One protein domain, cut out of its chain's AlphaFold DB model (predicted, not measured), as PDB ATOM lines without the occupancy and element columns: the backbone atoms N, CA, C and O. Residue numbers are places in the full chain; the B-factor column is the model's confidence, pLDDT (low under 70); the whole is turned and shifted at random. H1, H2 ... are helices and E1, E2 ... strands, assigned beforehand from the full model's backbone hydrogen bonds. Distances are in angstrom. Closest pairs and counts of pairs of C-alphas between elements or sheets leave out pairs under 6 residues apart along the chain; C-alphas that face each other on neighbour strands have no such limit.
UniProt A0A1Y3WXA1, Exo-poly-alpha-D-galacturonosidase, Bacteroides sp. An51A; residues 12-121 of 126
ATOM      1  N   SER A  12      45.053 -12.672  30.964       96.00
ATOM      2  CA  SER A  12      46.390 -13.222  30.714       96.00
ATOM      3  C   SER A  12      46.802 -14.338  31.683       96.00
ATOM      4  O   SER A  12      47.729 -15.088  31.387       96.00
ATOM      5  N   GLU A  13      46.117 -14.481  32.820       95.94
ATOM      6  CA  GLU A  13      46.345 -15.555  33.794       95.94
ATOM      7  C   GLU A  13      45.429 -16.770  33.576       95.94
ATOM      8  O   GLU A  13      45.501 -17.754  34.318       95.94
ATOM      9  N   CYS A  14      44.543 -16.708  32.583       96.12
ATOM     10  CA  CYS A  14      43.542 -17.731  32.344       96.12
ATOM     11  C   CYS A  14      43.964 -18.742  31.275       96.12
ATOM     12  O   CYS A  14      44.740 -18.456  30.366       96.12
ATOM     13  N   GLN A  15      43.387 -19.938  31.365       96.25
ATOM     14  CA  GLN A  15      43.482 -20.971  30.337       96.25
ATOM     15  C   GLN A  15      42.112 -21.158  29.696       96.25
ATOM     16  O   GLN A  15      41.135 -21.394  30.403       96.25
ATOM     17  N   VAL A  16      42.052 -21.060  28.369       94.38
ATOM     18  CA  VAL A  16      40.846 -21.335  27.580       94.38
ATOM     19  C   VAL A  16      40.910 -22.774  27.083       94.38
ATOM     20  O   VAL A  16      41.911 -23.183  26.494       94.38
ATOM     21  N   MET A  17      39.845 -23.532  27.313       93.19
ATOM     22  CA  MET A  17      39.676 -24.901  26.840       93.19
ATOM     23  C   MET A  17      38.319 -25.046  26.160       93.19
ATOM     24  O   MET A  17      37.364 -24.356  26.516       93.19
ATOM     25  N   THR A  18      38.232 -25.965  25.205       90.69
ATOM     26  CA  THR A  18      36.969 -26.402  24.611       90.69
ATOM     27  C   THR A  18      36.780 -27.890  24.858       90.69
ATOM     28  O   THR A  18      37.762 -28.616  25.025       90.69
ATOM     29  N   ASP A  19      35.534 -28.348  24.887       87.44
ATOM     30  CA  ASP A  19      35.244 -29.777  24.786       87.44
ATOM     31  C   ASP A  19      35.547 -30.326  23.380       87.44
ATOM     32  O   ASP A  19      35.938 -29.599  22.459       87.44
ATOM     33  N   ASP A  20      35.403 -31.644  23.233       84.50
ATOM     34  CA  ASP A  20      35.796 -32.389  22.033       84.50
ATOM     35  C   ASP A  20      35.026 -31.968  20.769       84.50
ATOM     36  O   ASP A  20      35.533 -32.126  19.657       84.50
ATOM     37  N   ASP A  21      33.805 -31.451  20.918       83.38
ATOM     38  CA  ASP A  21      32.965 -30.985  19.813       83.38
ATOM     39  C   ASP A  21      32.967 -29.454  19.644       83.38
ATOM     40  O   ASP A  21      32.330 -28.942  18.719       83.38
ATOM     41  N   GLY A  22      33.719 -28.729  20.483       80.12
ATOM     42  CA  GLY A  22      33.850 -27.272  20.439       80.12
ATOM     43  C   GLY A  22      32.580 -26.519  20.845       80.12
ATOM     44  O   GLY A  22      32.474 -25.311  20.600       80.12
ATOM     45  N   GLN A  23      31.600 -27.216  21.425       83.50
ATOM     46  CA  GLN A  23      30.325 -26.633  21.819       83.50
ATOM     47  C   GLN A  23      30.370 -25.991  23.198       83.50
ATOM     48  O   GLN A  23      29.551 -25.125  23.470       83.50
ATOM     49  N   ASN A  24      31.299 -26.356  24.073       88.81
ATOM     50  CA  ASN A  24      31.479 -25.696  25.359       88.81
ATOM     51  C   ASN A  24      32.853 -25.046  25.431       88.81
ATOM     52  O   ASN A  24      33.865 -25.646  25.076       88.81
ATOM     53  N   ILE A  25      32.881 -23.816  25.936       91.56
ATOM     54  CA  ILE A  25      34.109 -23.081  26.217       91.56
ATOM     55  C   ILE A  25      34.226 -22.943  27.726       91.56
ATOM     56  O   ILE A  25      33.313 -22.442  28.384       91.56
ATOM     57  N   TYR A  26      35.376 -23.338  28.257       92.56
ATOM     58  CA  TYR A  26      35.715 -23.259  29.669       92.56
ATOM     59  C   TYR A  26      36.934 -22.361  29.852       92.56
ATOM     60  O   TYR A  26      37.920 -22.461  29.119       92.56
ATOM     61  N   ILE A  27      36.880 -21.493  30.854       94.38
ATOM     62  CA  ILE A  27      37.991 -20.652  31.276       94.38
ATOM     63  C   ILE A  27      38.380 -21.047  32.695       94.38
ATOM     64  O   ILE A  27      37.565 -20.992  33.620       94.38
ATOM     65  N   TYR A  28      39.649 -21.408  32.858       96.00
ATOM     66  CA  TYR A  28      40.243 -21.793  34.131       96.00
ATOM     67  C   TYR A  28      41.207 -20.722  34.639       96.00
ATOM     68  O   TYR A  28      41.969 -20.141  33.867       96.00
ATOM     69  N   HIS A  29      41.236 -20.515  35.954       95.94
ATOM     70  CA  HIS A  29      42.269 -19.753  36.662       95.94
ATOM     71  C   HIS A  29      42.785 -20.597  37.824       95.94
ATOM     72  O   HIS A  29      42.000 -21.144  38.595       95.94
ATOM     73  N   ASN A  30      44.107 -20.755  37.930       94.69
ATOM     74  CA  ASN A  30      44.748 -21.566  38.976       94.69
ATOM     75  C   ASN A  30      44.173 -22.993  39.130       94.69
ATOM     76  O   ASN A  30      44.100 -23.528  40.234       94.69
ATOM     77  N   GLY A  31      43.770 -23.615  38.016       93.31
ATOM     78  CA  GLY A  31      43.223 -24.977  37.987       93.31
ATOM     79  C   GLY A  31      41.737 -25.095  38.342       93.31
ATOM     80  O   GLY A  31      41.206 -26.202  38.299       93.31
ATOM     81  N   SER A  32      41.060 -23.985  38.646       93.69
ATOM     82  CA  SER A  32      39.617 -23.940  38.910       93.69
ATOM     83  C   SER A  32      38.875 -23.320  37.734       93.69
ATOM     84  O   SER A  32      39.324 -22.316  37.182       93.69
ATOM     85  N   GLU A  33      37.737 -23.898  37.361       93.81
ATOM     86  CA  GLU A  33      36.832 -23.293  36.382       93.81
ATOM     87  C   GLU A  33      36.235 -22.017  36.978       93.81
ATOM     88  O   GLU A  33      35.701 -22.032  38.089       93.81
ATOM     89  N   VAL A  34      36.353 -20.907  36.254       93.56
ATOM     90  CA  VAL A  34      35.875 -19.589  36.703       93.56
ATOM     91  C   VAL A  34      34.797 -19.013  35.798       93.56
ATOM     92  O   VAL A  34      34.026 -18.160  36.236       93.56
ATOM     93  N   LEU A  35      34.735 -19.464  34.546       90.50
ATOM     94  CA  LEU A  35      33.748 -19.027  33.572       90.50
ATOM     95  C   LEU A  35      33.563 -20.127  32.533       90.50
ATOM     96  O   LEU A  35      34.536 -20.673  32.025       90.50
ATOM     97  N   SER A  36      32.318 -20.411  32.188       89.56
ATOM     98  CA  SER A  36      31.970 -21.304  31.089       89.56
ATOM     99  C   SER A  36      30.877 -20.661  30.252       89.56
ATOM    100  O   SER A  36      30.005 -19.978  30.796       89.56
ATOM    101  N   ASP A  37      30.876 -20.915  28.953       87.94
ATOM    102  CA  ASP A  37      29.750 -20.573  28.094       87.94
ATOM    103  C   ASP A  37      29.495 -21.689  27.096       87.94
ATOM    104  O   ASP A  37      30.417 -22.368  26.634       87.94
ATOM    105  N   TYR A  38      28.222 -21.860  26.768       82.44
ATOM    106  CA  TYR A  38      27.812 -22.815  25.760       82.44
ATOM    107  C   TYR A  38      27.775 -22.115  24.406       82.44
ATOM    108  O   TYR A  38      27.075 -21.119  24.207       82.44
ATOM    109  N   ASN A  39      28.540 -22.646  23.469       72.31
ATOM    110  CA  ASN A  39      28.748 -22.153  22.122       72.31
ATOM    111  C   ASN A  39      27.535 -22.468  21.224       72.31
ATOM    112  O   ASN A  39      27.616 -23.206  20.242       72.31
ATOM    113  N   HIS A  40      26.360 -21.926  21.566       64.75
ATOM    114  CA  HIS A  40      25.152 -22.057  20.751       64.75
ATOM    115  C   HIS A  40      24.653 -20.723  20.197       64.75
ATOM    116  O   HIS A  40      24.499 -19.730  20.907       64.75
ATOM    117  N   THR A  41      24.364 -20.744  18.890       61.47
ATOM    118  CA  THR A  41      23.798 -19.645  18.090       61.47
ATOM    119  C   THR A  41      24.527 -18.310  18.265       61.47
ATOM    120  O   THR A  41      23.933 -17.357  18.760       61.47
ATOM    121  N   GLY A  42      25.799 -18.228  17.847       63.34
ATOM    122  CA  GLY A  42      26.459 -16.932  17.617       63.34
ATOM    123  C   GLY A  42      27.934 -16.813  17.997       63.34
ATOM    124  O   GLY A  42      28.507 -15.755  17.762       63.34
ATOM    125  N   PHE A  43      28.557 -17.858  18.552       84.88
ATOM    126  CA  PHE A  43      30.002 -17.881  18.825       84.88
ATOM    127  C   PHE A  43      30.502 -16.709  19.691       84.88
ATOM    128  O   PHE A  43      31.614 -16.213  19.519       84.88
ATOM    129  N   TYR A  44      29.670 -16.233  20.628       90.94
ATOM    130  CA  TYR A  44      29.886 -14.965  21.333       90.94
ATOM    131  C   TYR A  44      31.141 -14.955  22.203       90.94
ATOM    132  O   TYR A  44      31.953 -14.034  22.097       90.94
ATOM    133  N   LEU A  45      31.299 -15.957  23.077       92.19
ATOM    134  CA  LEU A  45      32.464 -16.030  23.955       92.19
ATOM    135  C   LEU A  45      33.730 -16.338  23.152       92.19
ATOM    136  O   LEU A  45      34.757 -15.716  23.398       92.19
ATOM    137  N   GLU A  46      33.644 -17.225  22.160       91.06
ATOM    138  CA  GLU A  46      34.752 -17.532  21.247       91.06
ATOM    139  C   GLU A  46      35.267 -16.269  20.547       91.06
ATOM    140  O   GLU A  46      36.461 -15.973  20.562       91.06
ATOM    141  N   THR A  47      34.347 -15.470  20.012       91.12
ATOM    142  CA  THR A  47      34.668 -14.220  19.320       91.12
ATOM    143  C   THR A  47      35.247 -13.180  20.284       91.12
ATOM    144  O   THR A  47      36.225 -12.510  19.953       91.12
ATOM    145  N   ALA A  48      34.706 -13.065  21.502       94.44
ATOM    146  CA  ALA A  48      35.260 -12.180  22.530       94.44
ATOM    147  C   ALA A  48      36.690 -12.586  22.932       94.44
ATOM    148  O   ALA A  48      37.560 -11.725  23.069       94.44
ATOM    149  N   ILE A  49      36.944 -13.891  23.071       94.38
ATOM    150  CA  ILE A  49      38.273 -14.448  23.347       94.38
ATOM    151  C   ILE A  49      39.229 -14.120  22.201       94.38
ATOM    152  O   ILE A  49      40.321 -13.623  22.461       94.38
ATOM    153  N   ALA A  50      38.820 -14.319  20.945       92.94
ATOM    154  CA  ALA A  50      39.643 -13.993  19.781       92.94
ATOM    155  C   ALA A  50      40.019 -12.500  19.736       92.94
ATOM    156  O   ALA A  50      41.181 -12.163  19.503       92.94
ATOM    157  N   LEU A  51      39.068 -11.604  20.032       95.12
ATOM    158  CA  LEU A  51      39.313 -10.161  20.127       95.12
ATOM    159  C   LEU A  51      40.303  -9.807  21.244       95.12
ATOM    160  O   LEU A  51      41.207  -9.004  21.020       95.12
ATOM    161  N   PHE A  52      40.176 -10.418  22.427       95.69
ATOM    162  CA  PHE A  52      41.135 -10.229  23.521       95.69
ATOM    163  C   PHE A  52      42.519 -10.773  23.154       95.69
ATOM    164  O   PHE A  52      43.528 -10.107  23.382       95.69
ATOM    165  N   MET A  53      42.587 -11.953  22.537       93.81
ATOM    166  CA  MET A  53      43.845 -12.564  22.111       93.81
ATOM    167  C   MET A  53      44.559 -11.758  21.018       93.81
ATOM    168  O   MET A  53      45.789 -11.766  20.974       93.81
ATOM    169  N   ALA A  54      43.817 -11.032  20.173       93.06
ATOM    170  CA  ALA A  54      44.375 -10.150  19.147       93.06
ATOM    171  C   ALA A  54      45.083  -8.905  19.725       93.06
ATOM    172  O   ALA A  54      45.882  -8.266  19.035       93.06
ATOM    173  N   ILE A  55      44.826  -8.549  20.989       93.75
ATOM    174  CA  ILE A  55      45.504  -7.437  21.660       93.75
ATOM    175  C   ILE A  55      46.934  -7.848  22.013       93.75
ATOM    176  O   ILE A  55      47.174  -8.840  22.699       93.75
ATOM    177  N   LYS A  56      47.903  -7.041  21.568       90.75
ATOM    178  CA  LYS A  56      49.334  -7.332  21.742       90.75
ATOM    179  C   LYS A  56      49.779  -7.347  23.208       90.75
ATOM    180  O   LYS A  56      50.604  -8.177  23.576       90.75
ATOM    181  N   ASP A  57      49.291  -6.405  24.010       93.50
ATOM    182  CA  ASP A  57      49.582  -6.343  25.444       93.50
ATOM    183  C   ASP A  57      48.373  -6.829  26.240       93.50
ATOM    184  O   ASP A  57      47.420  -6.082  26.451       93.50
ATOM    185  N   GLN A  58      48.418  -8.091  26.662       90.31
ATOM    186  CA  GLN A  58      47.331  -8.736  27.398       90.31
ATOM    187  C   GLN A  58      47.364  -8.456  28.910       90.31
ATOM    188  O   GLN A  58      46.468  -8.893  29.623       90.31
ATOM    189  N   ASN A  59      48.365  -7.720  29.411       92.00
ATOM    190  CA  ASN A  59      48.498  -7.393  30.838       92.00
ATOM    191  C   ASN A  59      47.839  -6.059  31.212       92.00
ATOM    192  O   ASN A  59      48.007  -5.563  32.327       92.00
ATOM    193  N   GLN A  60      47.107  -5.455  30.278       94.50
ATOM    194  CA  GLN A  60      46.357  -4.236  30.535       94.50
ATOM    195  C   GLN A  60      45.278  -4.490  31.597       94.50
ATOM    196  O   GLN A  60      44.554  -5.480  31.541       94.50
ATOM    197  N   SER A  61      45.120  -3.566  32.545       94.06
ATOM    198  CA  SER A  61      44.217  -3.729  33.698       94.06
ATOM    199  C   SER A  61      42.745  -3.943  33.327       94.06
ATOM    200  O   SER A  61      41.989  -4.547  34.090       94.06
ATOM    201  N   TRP A  62      42.320  -3.450  32.161       95.69
ATOM    202  CA  TRP A  62      40.955  -3.617  31.664       95.69
ATOM    203  C   TRP A  62      40.722  -4.982  30.993       95.69
ATOM    204  O   TRP A  62      39.570  -5.351  30.768       95.69
ATOM    205  N   MET A  63      41.775  -5.756  30.710       96.81
ATOM    206  CA  MET A  63      41.679  -7.096  30.126       96.81
ATOM    207  C   MET A  63      41.470  -8.152  31.212       96.81
ATOM    208  O   MET A  63      42.346  -8.956  31.525       96.81
ATOM    209  N   ASN A  64      40.278  -8.142  31.799       96.38
ATOM    210  CA  ASN A  64      39.850  -9.076  32.838       96.38
ATOM    211  C   ASN A  64      38.587  -9.840  32.418       96.38
ATOM    212  O   ASN A  64      37.902  -9.464  31.462       96.38
ATOM    213  N   LEU A  65      38.261 -10.914  33.139       95.62
ATOM    214  CA  LEU A  65      37.114 -11.765  32.803       95.62
ATOM    215  C   LEU A  65      35.766 -11.035  32.888       95.62
ATOM    216  O   LEU A  65      34.835 -11.383  32.161       95.62
ATOM    217  N   GLY A  66      35.654  -9.999  33.723       95.44
ATOM    218  CA  GLY A  66      34.457  -9.161  33.771       95.44
ATOM    219  C   GLY A  66      34.234  -8.416  32.455       95.44
ATOM    220  O   GLY A  66      33.127  -8.414  31.916       95.44
ATOM    221  N   ASN A  67      35.287  -7.817  31.905       96.81
ATOM    222  CA  ASN A  67      35.216  -7.119  30.627       96.81
ATOM    223  C   ASN A  67      35.149  -8.078  29.429       96.81
ATOM    224  O   ASN A  67      34.463  -7.760  28.461       96.81
ATOM    225  N   LEU A  68      35.749  -9.271  29.514       96.06
ATOM    226  CA  LEU A  68      35.542 -10.330  28.519       96.06
ATOM    227  C   LEU A  68      34.057 -10.710  28.424       96.06
ATOM    228  O   LEU A  68      33.498 -10.773  27.331       96.06
ATOM    229  N   TRP A  69      33.396 -10.908  29.570       94.88
ATOM    230  CA  TRP A  69      31.973 -11.247  29.609       94.88
ATOM    231  C   TRP A  69      31.088 -10.121  29.064       94.88
ATOM    232  O   TRP A  69      30.152 -10.374  28.305       94.88
ATOM    233  N   LYS A  70      31.418  -8.862  29.377       95.94
ATOM    234  CA  LYS A  70      30.741  -7.700  28.784       95.94
ATOM    235  C   LYS A  70      30.925  -7.644  27.272       95.94
ATOM    236  O   LYS A  70      29.955  -7.393  26.569       95.94
ATOM    237  N   LEU A  71      32.131  -7.903  26.758       96.44
ATOM    238  CA  LEU A  71      32.382  -7.940  25.315       96.44
ATOM    239  C   LEU A  71      31.568  -9.052  24.644       96.44
ATOM    240  O   LEU A  71      30.911  -8.810  23.635       96.44
ATOM    241  N   ARG A  72      31.533 -10.244  25.247       94.50
ATOM    242  CA  ARG A  72      30.661 -11.350  24.829       94.50
ATOM    243  C   ARG A  72      29.196 -10.906  24.763       94.50
ATOM    244  O   ARG A  72      28.520 -11.190  23.776       94.50
ATOM    245  N   ASN A  73      28.701 -10.186  25.773       94.81
ATOM    246  CA  ASN A  73      27.342  -9.640  25.750       94.81
ATOM    247  C   ASN A  73      27.163  -8.598  24.641       94.81
ATOM    248  O   ASN A  73      26.172  -8.672  23.930       94.81
ATOM    249  N   CYS A  74      28.130  -7.704  24.423       96.44
ATOM    250  CA  CYS A  74      28.081  -6.728  23.331       96.44
ATOM    251  C   CYS A  74      27.924  -7.407  21.961       96.44
ATOM    252  O   CYS A  74      27.083  -7.005  21.162       96.44
ATOM    253  N   ILE A  75      28.695  -8.468  21.709       94.69
ATOM    254  CA  ILE A  75      28.615  -9.262  20.475       94.69
ATOM    255  C   ILE A  75      27.221  -9.888  20.336       94.69
ATOM    256  O   ILE A  75      26.611  -9.809  19.270       94.69
ATOM    257  N   ARG A  76      26.695 -10.465  21.423       94.19
ATOM    258  CA  ARG A  76      25.349 -11.045  21.457       94.19
ATOM    259  C   ARG A  76      24.263 -10.018  21.151       94.19
ATOM    260  O   ARG A  76      23.410 -10.305  20.319       94.19
ATOM    261  N   GLU A  77      24.275  -8.862  21.811       95.81
ATOM    262  CA  GLU A  77      23.271  -7.813  21.586       95.81
ATOM    263  C   GLU A  77      23.355  -7.285  20.149       95.81
ATOM    264  O   GLU A  77      22.341  -7.180  19.461       95.81
ATOM    265  N   ASN A  78      24.570  -7.046  19.643       95.12
ATOM    266  CA  ASN A  78      24.768  -6.611  18.265       95.12
ATOM    267  C   ASN A  78      24.191  -7.611  17.249       95.12
ATOM    268  O   ASN A  78      23.490  -7.191  16.325       95.12
ATOM    269  N   LEU A  79      24.446  -8.913  17.434       92.12
ATOM    270  CA  LEU A  79      23.954  -9.951  16.529       92.12
ATOM    271  C   LEU A  79      22.439 -10.149  16.651       92.12
ATOM    272  O   LEU A  79      21.725 -10.096  15.651       92.12
ATOM    273  N   ASN A  80      21.937 -10.363  17.868       92.06
ATOM    274  CA  ASN A  80      20.543 -10.741  18.089       92.06
ATOM    275  C   ASN A  80      19.575  -9.598  17.808       92.06
ATOM    276  O   ASN A  80      18.454  -9.848  17.363       92.06
ATOM    277  N   HIS A  81      19.991  -8.356  18.054       92.56
ATOM    278  CA  HIS A  81      19.155  -7.178  17.830       92.56
ATOM    279  C   HIS A  81      19.510  -6.446  16.530       92.56
ATOM    280  O   HIS A  81      18.888  -5.437  16.205       92.56
ATOM    281  N   ASN A  82      20.451  -6.984  15.739       93.50
ATOM    282  CA  ASN A  82      20.845  -6.462  14.429       93.50
ATOM    283  C   ASN A  82      21.247  -4.973  14.483       93.50
ATOM    284  O   ASN A  82      20.763  -4.153  13.695       93.50
ATOM    285  N   LEU A  83      22.127  -4.629  15.431       95.25
ATOM    286  CA  LEU A  83      22.533  -3.243  15.712       95.25
ATOM    287  C   LEU A  83      23.536  -2.678  14.689       95.25
ATOM    288  O   LEU A  83      23.698  -1.464  14.601       95.25
ATOM    289  N   LYS A  84      24.158  -3.541  13.872       95.38
ATOM    290  CA  LYS A  84      25.086  -3.182  12.778       95.38
ATOM    291  C   LYS A  84      26.356  -2.454  13.241       95.38
ATOM    292  O   LYS A  84      26.891  -1.612  12.520       95.38
ATOM    293  N   LEU A  85      26.864  -2.809  14.418       96.00
ATOM    294  CA  LEU A  85      28.105  -2.278  14.993       96.00
ATOM    295  C   LEU A  85      29.340  -3.131  14.658       96.00
ATOM    296  O   LEU A  85      30.397  -2.947  15.255       96.00
ATOM    297  N   ASP A  86      29.248  -4.039  13.682       93.88
ATOM    298  CA  ASP A  86      30.310  -4.998  13.339       93.88
ATOM    299  C   ASP A  86      31.663  -4.327  13.071       93.88
ATOM    300  O   ASP A  86      32.698  -4.797  13.531       93.88
ATOM    301  N   ARG A  87      31.671  -3.180  12.385       94.00
ATOM    302  CA  ARG A  87      32.907  -2.428  12.108       94.00
ATOM    303  C   ARG A  87      33.551  -1.858  13.366       94.00
ATOM    304  O   ARG A  87      34.774  -1.792  13.432       94.00
ATOM    305  N   LEU A  88      32.741  -1.455  14.343       96.19
ATOM    306  CA  LEU A  88      33.229  -0.949  15.623       96.19
ATOM    307  C   LEU A  88      33.786  -2.097  16.478       96.19
ATOM    308  O   LEU A  88      34.829  -1.941  17.104       96.19
ATOM    309  N   ILE A  89      33.127  -3.261  16.460       95.62
ATOM    310  CA  ILE A  89      33.510  -4.429  17.266       95.62
ATOM    311  C   ILE A  89      34.719  -5.170  16.673       95.62
ATOM    312  O   ILE A  89      35.654  -5.493  17.402       95.62
ATOM    313  N   TYR A  90      34.711  -5.450  15.368       94.19
ATOM    314  CA  TYR A  90      35.697  -6.317  14.707       94.19
ATOM    315  C   TYR A  90      36.746  -5.552  13.890       94.19
ATOM    316  O   TYR A  90      37.801  -6.099  13.556       94.19
ATOM    317  N   GLY A  91      36.473  -4.285  13.573       92.38
ATOM    318  CA  GLY A  91      37.278  -3.469  12.673       92.38
ATOM    319  C   GLY A  91      36.848  -3.560  11.207       92.38
ATOM    320  O   GLY A  91      36.209  -4.510  10.764       92.38
ATOM    321  N   GLU A  92      37.248  -2.560  10.419       87.81
ATOM    322  CA  GLU A  92      36.900  -2.429   8.990       87.81
ATOM    323  C   GLU A  92      37.446  -3.559   8.098       87.81
ATOM    324  O   GLU A  92      36.985  -3.730   6.973       87.81
ATOM    325  N   SER A  93      38.461  -4.297   8.560       86.81
ATOM    326  CA  SER A  93      39.164  -5.318   7.763       86.81
ATOM    327  C   SER A  93      38.738  -6.754   8.063       86.81
ATOM    328  O   SER A  93      39.237  -7.660   7.399       86.81
ATOM    329  N   PHE A  94      37.845  -6.975   9.032       87.88
ATOM    330  CA  PHE A  94      37.430  -8.325   9.392       87.88
ATOM    331  C   PHE A  94      36.581  -8.949   8.282       87.88
ATOM    332  O   PHE A  94      35.545  -8.410   7.898       87.88
ATOM    333  N   ASP A  95      37.012 -10.102   7.770       81.00
ATOM    334  CA  ASP A  95      36.337 -10.793   6.661       81.00
ATOM    335  C   ASP A  95      35.160 -11.688   7.103       81.00
ATOM    336  O   ASP A  95      34.523 -12.338   6.274       81.00
ATOM    337  N   GLY A  96      34.862 -11.713   8.407       80.38
ATOM    338  CA  GLY A  96      33.805 -12.528   9.003       80.38
ATOM    339  C   GLY A  96      34.235 -13.942   9.400       80.38
ATOM    340  O   GLY A  96      33.411 -14.688   9.924       80.38
ATOM    341  N   SER A  97      35.491 -14.331   9.162       80.62
ATOM    342  CA  SER A  97      35.969 -15.698   9.415       80.62
ATOM    343  C   SER A  97      37.400 -15.780   9.945       80.62
ATOM    344  O   SER A  97      37.690 -16.558  10.852       80.62
ATOM    345  N   ASN A  98      38.317 -14.980   9.407       84.00
ATOM    346  CA  ASN A  98      39.723 -15.043   9.733       84.00
ATOM    347  C   ASN A  98      40.037 -14.113  10.904       84.00
ATOM    348  O   ASN A  98      40.174 -12.899  10.739       84.00
ATOM    349  N   VAL A  99      40.235 -14.696  12.083       81.75
ATOM    350  CA  VAL A  99      40.593 -13.965  13.310       81.75
ATOM    351  C   VAL A  99      41.860 -13.116  13.169       81.75
ATOM    352  O   VAL A  99      41.997 -12.110  13.856       81.75
ATOM    353  N   SER A 100      42.771 -13.447  12.243       83.12
ATOM    354  CA  SER A 100      43.969 -12.633  12.001       83.12
ATOM    355  C   SER A 100      43.666 -11.287  11.332       83.12
ATOM    356  O   SER A 100      44.566 -10.462  11.207       83.12
ATOM    357  N   THR A 101      42.441 -11.094  10.836       87.25
ATOM    358  CA  THR A 101      41.983  -9.851  10.196       87.25
ATOM    359  C   THR A 101      41.246  -8.921  11.161       87.25
ATOM    360  O   THR A 101      40.879  -7.812  10.774       87.25
ATOM    361  N   LEU A 102      41.064  -9.345  12.419       90.94
ATOM    362  CA  LEU A 102      40.513  -8.503  13.475       90.94
ATOM    363  C   LEU A 102      41.430  -7.304  13.730       90.94
ATOM    364  O   LEU A 102      42.649  -7.446  13.869       90.94
ATOM    365  N   THR A 103      40.832  -6.123  13.862       91.56
ATOM    366  CA  THR A 103      41.547  -4.969  14.409       91.56
ATOM    367  C   THR A 103      41.684  -5.156  15.924       91.56
ATOM    368  O   THR A 103      40.665  -5.340  16.591       91.56
ATOM    369  N   PRO A 104      42.900  -5.083  16.501       92.12
ATOM    370  CA  PRO A 104      43.076  -5.187  17.945       92.12
ATOM    371  C   PRO A 104      42.244  -4.145  18.697       92.12
ATOM    372  O   PRO A 104      42.346  -2.943  18.433       92.12
ATOM    373  N   LEU A 105      41.434  -4.612  19.645       94.50
ATOM    374  CA  LEU A 105      40.551  -3.761  20.430       94.50
ATOM    375  C   LEU A 105      41.360  -2.873  21.392       94.50
ATOM    376  O   LEU A 105      42.337  -3.307  22.004       94.50
ATOM    377  N   THR A 106      40.944  -1.618  21.548       95.62
ATOM    378  CA  THR A 106      41.493  -0.700  22.561       95.62
ATOM    379  C   THR A 106      40.492  -0.504  23.693       95.62
ATOM    380  O   THR A 106      39.291  -0.665  23.482       95.62
ATOM    381  N   GLU A 107      40.958  -0.088  24.875       97.00
ATOM    382  CA  GLU A 107      40.078   0.206  26.018       97.00
ATOM    383  C   GLU A 107      39.006   1.248  25.663       97.00
ATOM    384  O   GLU A 107      37.827   1.074  25.965       97.00
ATOM    385  N   SER A 108      39.403   2.312  24.957       97.31
ATOM    386  CA  SER A 108      38.473   3.353  24.510       97.31
ATOM    387  C   SER A 108      37.401   2.790  23.579       97.31
ATOM    388  O   SER A 108      36.228   3.098  23.762       97.31
ATOM    389  N   CYS A 109      37.792   1.953  22.611       97.12
ATOM    390  CA  CYS A 109      36.850   1.325  21.684       97.12
ATOM    391  C   CYS A 109      35.896   0.373  22.422       97.12
ATOM    392  O   CYS A 109      34.694   0.394  22.187       97.12
ATOM    393  N   PHE A 110      36.401  -0.409  23.381       97.75
ATOM    394  CA  PHE A 110      35.573  -1.282  24.214       97.75
ATOM    395  C   PHE A 110      34.459  -0.511  24.941       97.75
ATOM    396  O   PHE A 110      33.293  -0.904  24.886       97.75
ATOM    397  N   TYR A 111      34.791   0.610  25.587       97.81
ATOM    398  CA  TYR A 111      33.785   1.431  26.266       97.81
ATOM    399  C   TYR A 111      32.855   2.173  25.299       97.81
ATOM    400  O   TYR A 111      31.688   2.395  25.628       97.81
ATOM    401  N   GLU A 112      33.337   2.525  24.107       98.25
ATOM    402  CA  GLU A 112      32.508   3.082  23.037       98.25
ATOM    403  C   GLU A 112      31.466   2.069  22.548       98.25
ATOM    404  O   GLU A 112      30.290   2.411  22.490       98.25
ATOM    405  N   ILE A 113      31.847   0.806  22.319       98.19
ATOM    406  CA  ILE A 113      30.920  -0.277  21.944       98.19
ATOM    407  C   ILE A 113      29.783  -0.398  22.961       98.19
ATOM    408  O   ILE A 113      28.613  -0.416  22.580       98.19
ATOM    409  N   ILE A 114      30.114  -0.454  24.257       97.94
ATOM    410  CA  ILE A 114      29.113  -0.566  25.327       97.94
ATOM    411  C   ILE A 114      28.130   0.605  25.262       97.94
ATOM    412  O   ILE A 114      26.916   0.407  25.316       97.94
ATOM    413  N   LYS A 115      28.662   1.823  25.131       97.94
ATOM    414  CA  LYS A 115      27.863   3.046  25.079       97.94
ATOM    415  C   LYS A 115      26.945   3.076  23.855       97.94
ATOM    416  O   LYS A 115      25.775   3.417  24.001       97.94
ATOM    417  N   GLU A 116      27.456   2.732  22.675       98.25
ATOM    418  CA  GLU A 116      26.672   2.724  21.437       98.25
ATOM    419  C   GLU A 116      25.557   1.675  21.494       98.25
ATOM    420  O   GLU A 116      24.417   1.985  21.158       98.25
ATOM    421  N   ILE A 117      25.829   0.471  22.013       98.06
ATOM    422  CA  ILE A 117      24.787  -0.551  22.193       98.06
ATOM    423  C   ILE A 117      23.688  -0.049  23.132       98.06
ATOM    424  O   ILE A 117      22.519  -0.089  22.765       98.06
ATOM    425  N   GLN A 118      24.046   0.478  24.304       96.25
ATOM    426  CA  GLN A 118      23.067   1.005  25.266       96.25
ATOM    427  C   GLN A 118      22.290   2.217  24.730       96.25
ATOM    428  O   GLN A 118      21.173   2.478  25.168       96.25
ATOM    429  N   SER A 119      22.872   2.972  23.794       97.19
ATOM    430  CA  SER A 119      22.181   4.072  23.118       97.19
ATOM    431  C   SER A 119      21.191   3.590  22.057       97.19
ATOM    432  O   SER A 119      20.222   4.298  21.780       97.19
ATOM    433  N   LEU A 120      21.461   2.456  21.411       97.44
ATOM    434  CA  LEU A 120      20.611   1.891  20.362       97.44
ATOM    435  C   LEU A 120      19.520   0.980  20.928       97.44
ATOM    436  O   LEU A 120      18.456   0.863  20.322       97.44
ATOM    437  N   ASP A 121      19.776   0.361  22.077       94.19
ATOM    438  CA  ASP A 121      18.864  -0.548  22.751       94.19
ATOM    439  C   ASP A 121      18.880  -0.332  24.271       94.19
ATOM    440  O   ASP A 121      19.809  -0.728  24.979       94.19
TER     441      ASP A 121
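What this domain is: This is residues 12 to 121 of the 126 residues of the protein "Exo-poly-alpha-D-galacturonosidase" of Bacteroides sp. An51A (UniProt A0A1Y3WXA1). A small, strongly twisted sheet of three strands makes a wall at one end of this domain, and H1 packs on one of its faces while no helix covers the other. Beyond H1 lies the helical part: H2 crosses H1, H4 packs on residues 71 to 78 of H2, and the short H3 packs on H4. The printed part has 110 residues, with three named strands and then four named helices, in the order E1 E2 E3 H1 H2 H3 H4. The sheet runs E1 E2 E3, antiparallel throughout, and the class is mixed, helices and strands. The whole is compact, with a radius of gyration of the C-alphas of 13.6 A and spans of 38 by 30 by 26 A.

How they stand to each other: Start at the sheet, where E1, residues 14 to 18, E2, residues 24 to 29, and E3, residues 32 to 38, form a meander, each strand the antiparallel neighbour of the one before. Both E1 and E2 and E2 and E3 are hairpins. Look for N 17 and O 26 at 2.8 A between E1 and E2, and N 27 and O 35 at 2.7 A between E2 and E3. The sheet is only just strongly twisted, its C-alphas lying up to 4.2 A off the best plane. H1, residues 44 to 53, is on the sheet at a height of 10.9 A; the C-alphas of Asp 37 in E3 and Leu 45 in H1 are their closest, 6.7 A apart. H2, residues 65 to 80, touches H1 at a steep tilt of 52 degrees, opposite ways, closest at C-alphas 44 and 72, 5.1 A apart. H2 only grazes the sheet, with residues 65 to 72. With residues 71 to 78 alone it touches H4, residues 107 to 120, closest at C-alphas 74 and 114, 6.6 A. H3, residues 86 to 90, touches H4 at C-alphas 88 and 113, their closest, 6.8 A. H1 and H4 are apart. In H1, H2, H3 and H4 every O i to N i+4 pair is within hydrogen-bond range.

Where its parts are: Find C-alpha 14 at (43.542, -17.731, 32.344), where E1 begins its 13.3 A; E2 spans 16.7 A and E3 17.7 A. H1 spans 14.2 A. H2 runs 22.2 A from C-alpha 65 at (37.114, -11.765, 32.803). H3 spans 5.7 A, and H4 runs 20.3 A to C-alpha 120 at (20.611, 1.891, 20.362).

The domain as a whole: The two C-alphas farthest apart, those of Gly 31 and Leu 120, are 39.3 A apart. The printed part has no cut. The links H1 to H2, 11 residues, and H3 to H4, 16 residues, are long. Residues 40 to 42 have pLDDT under 70; the mean of the printed part is 91.8.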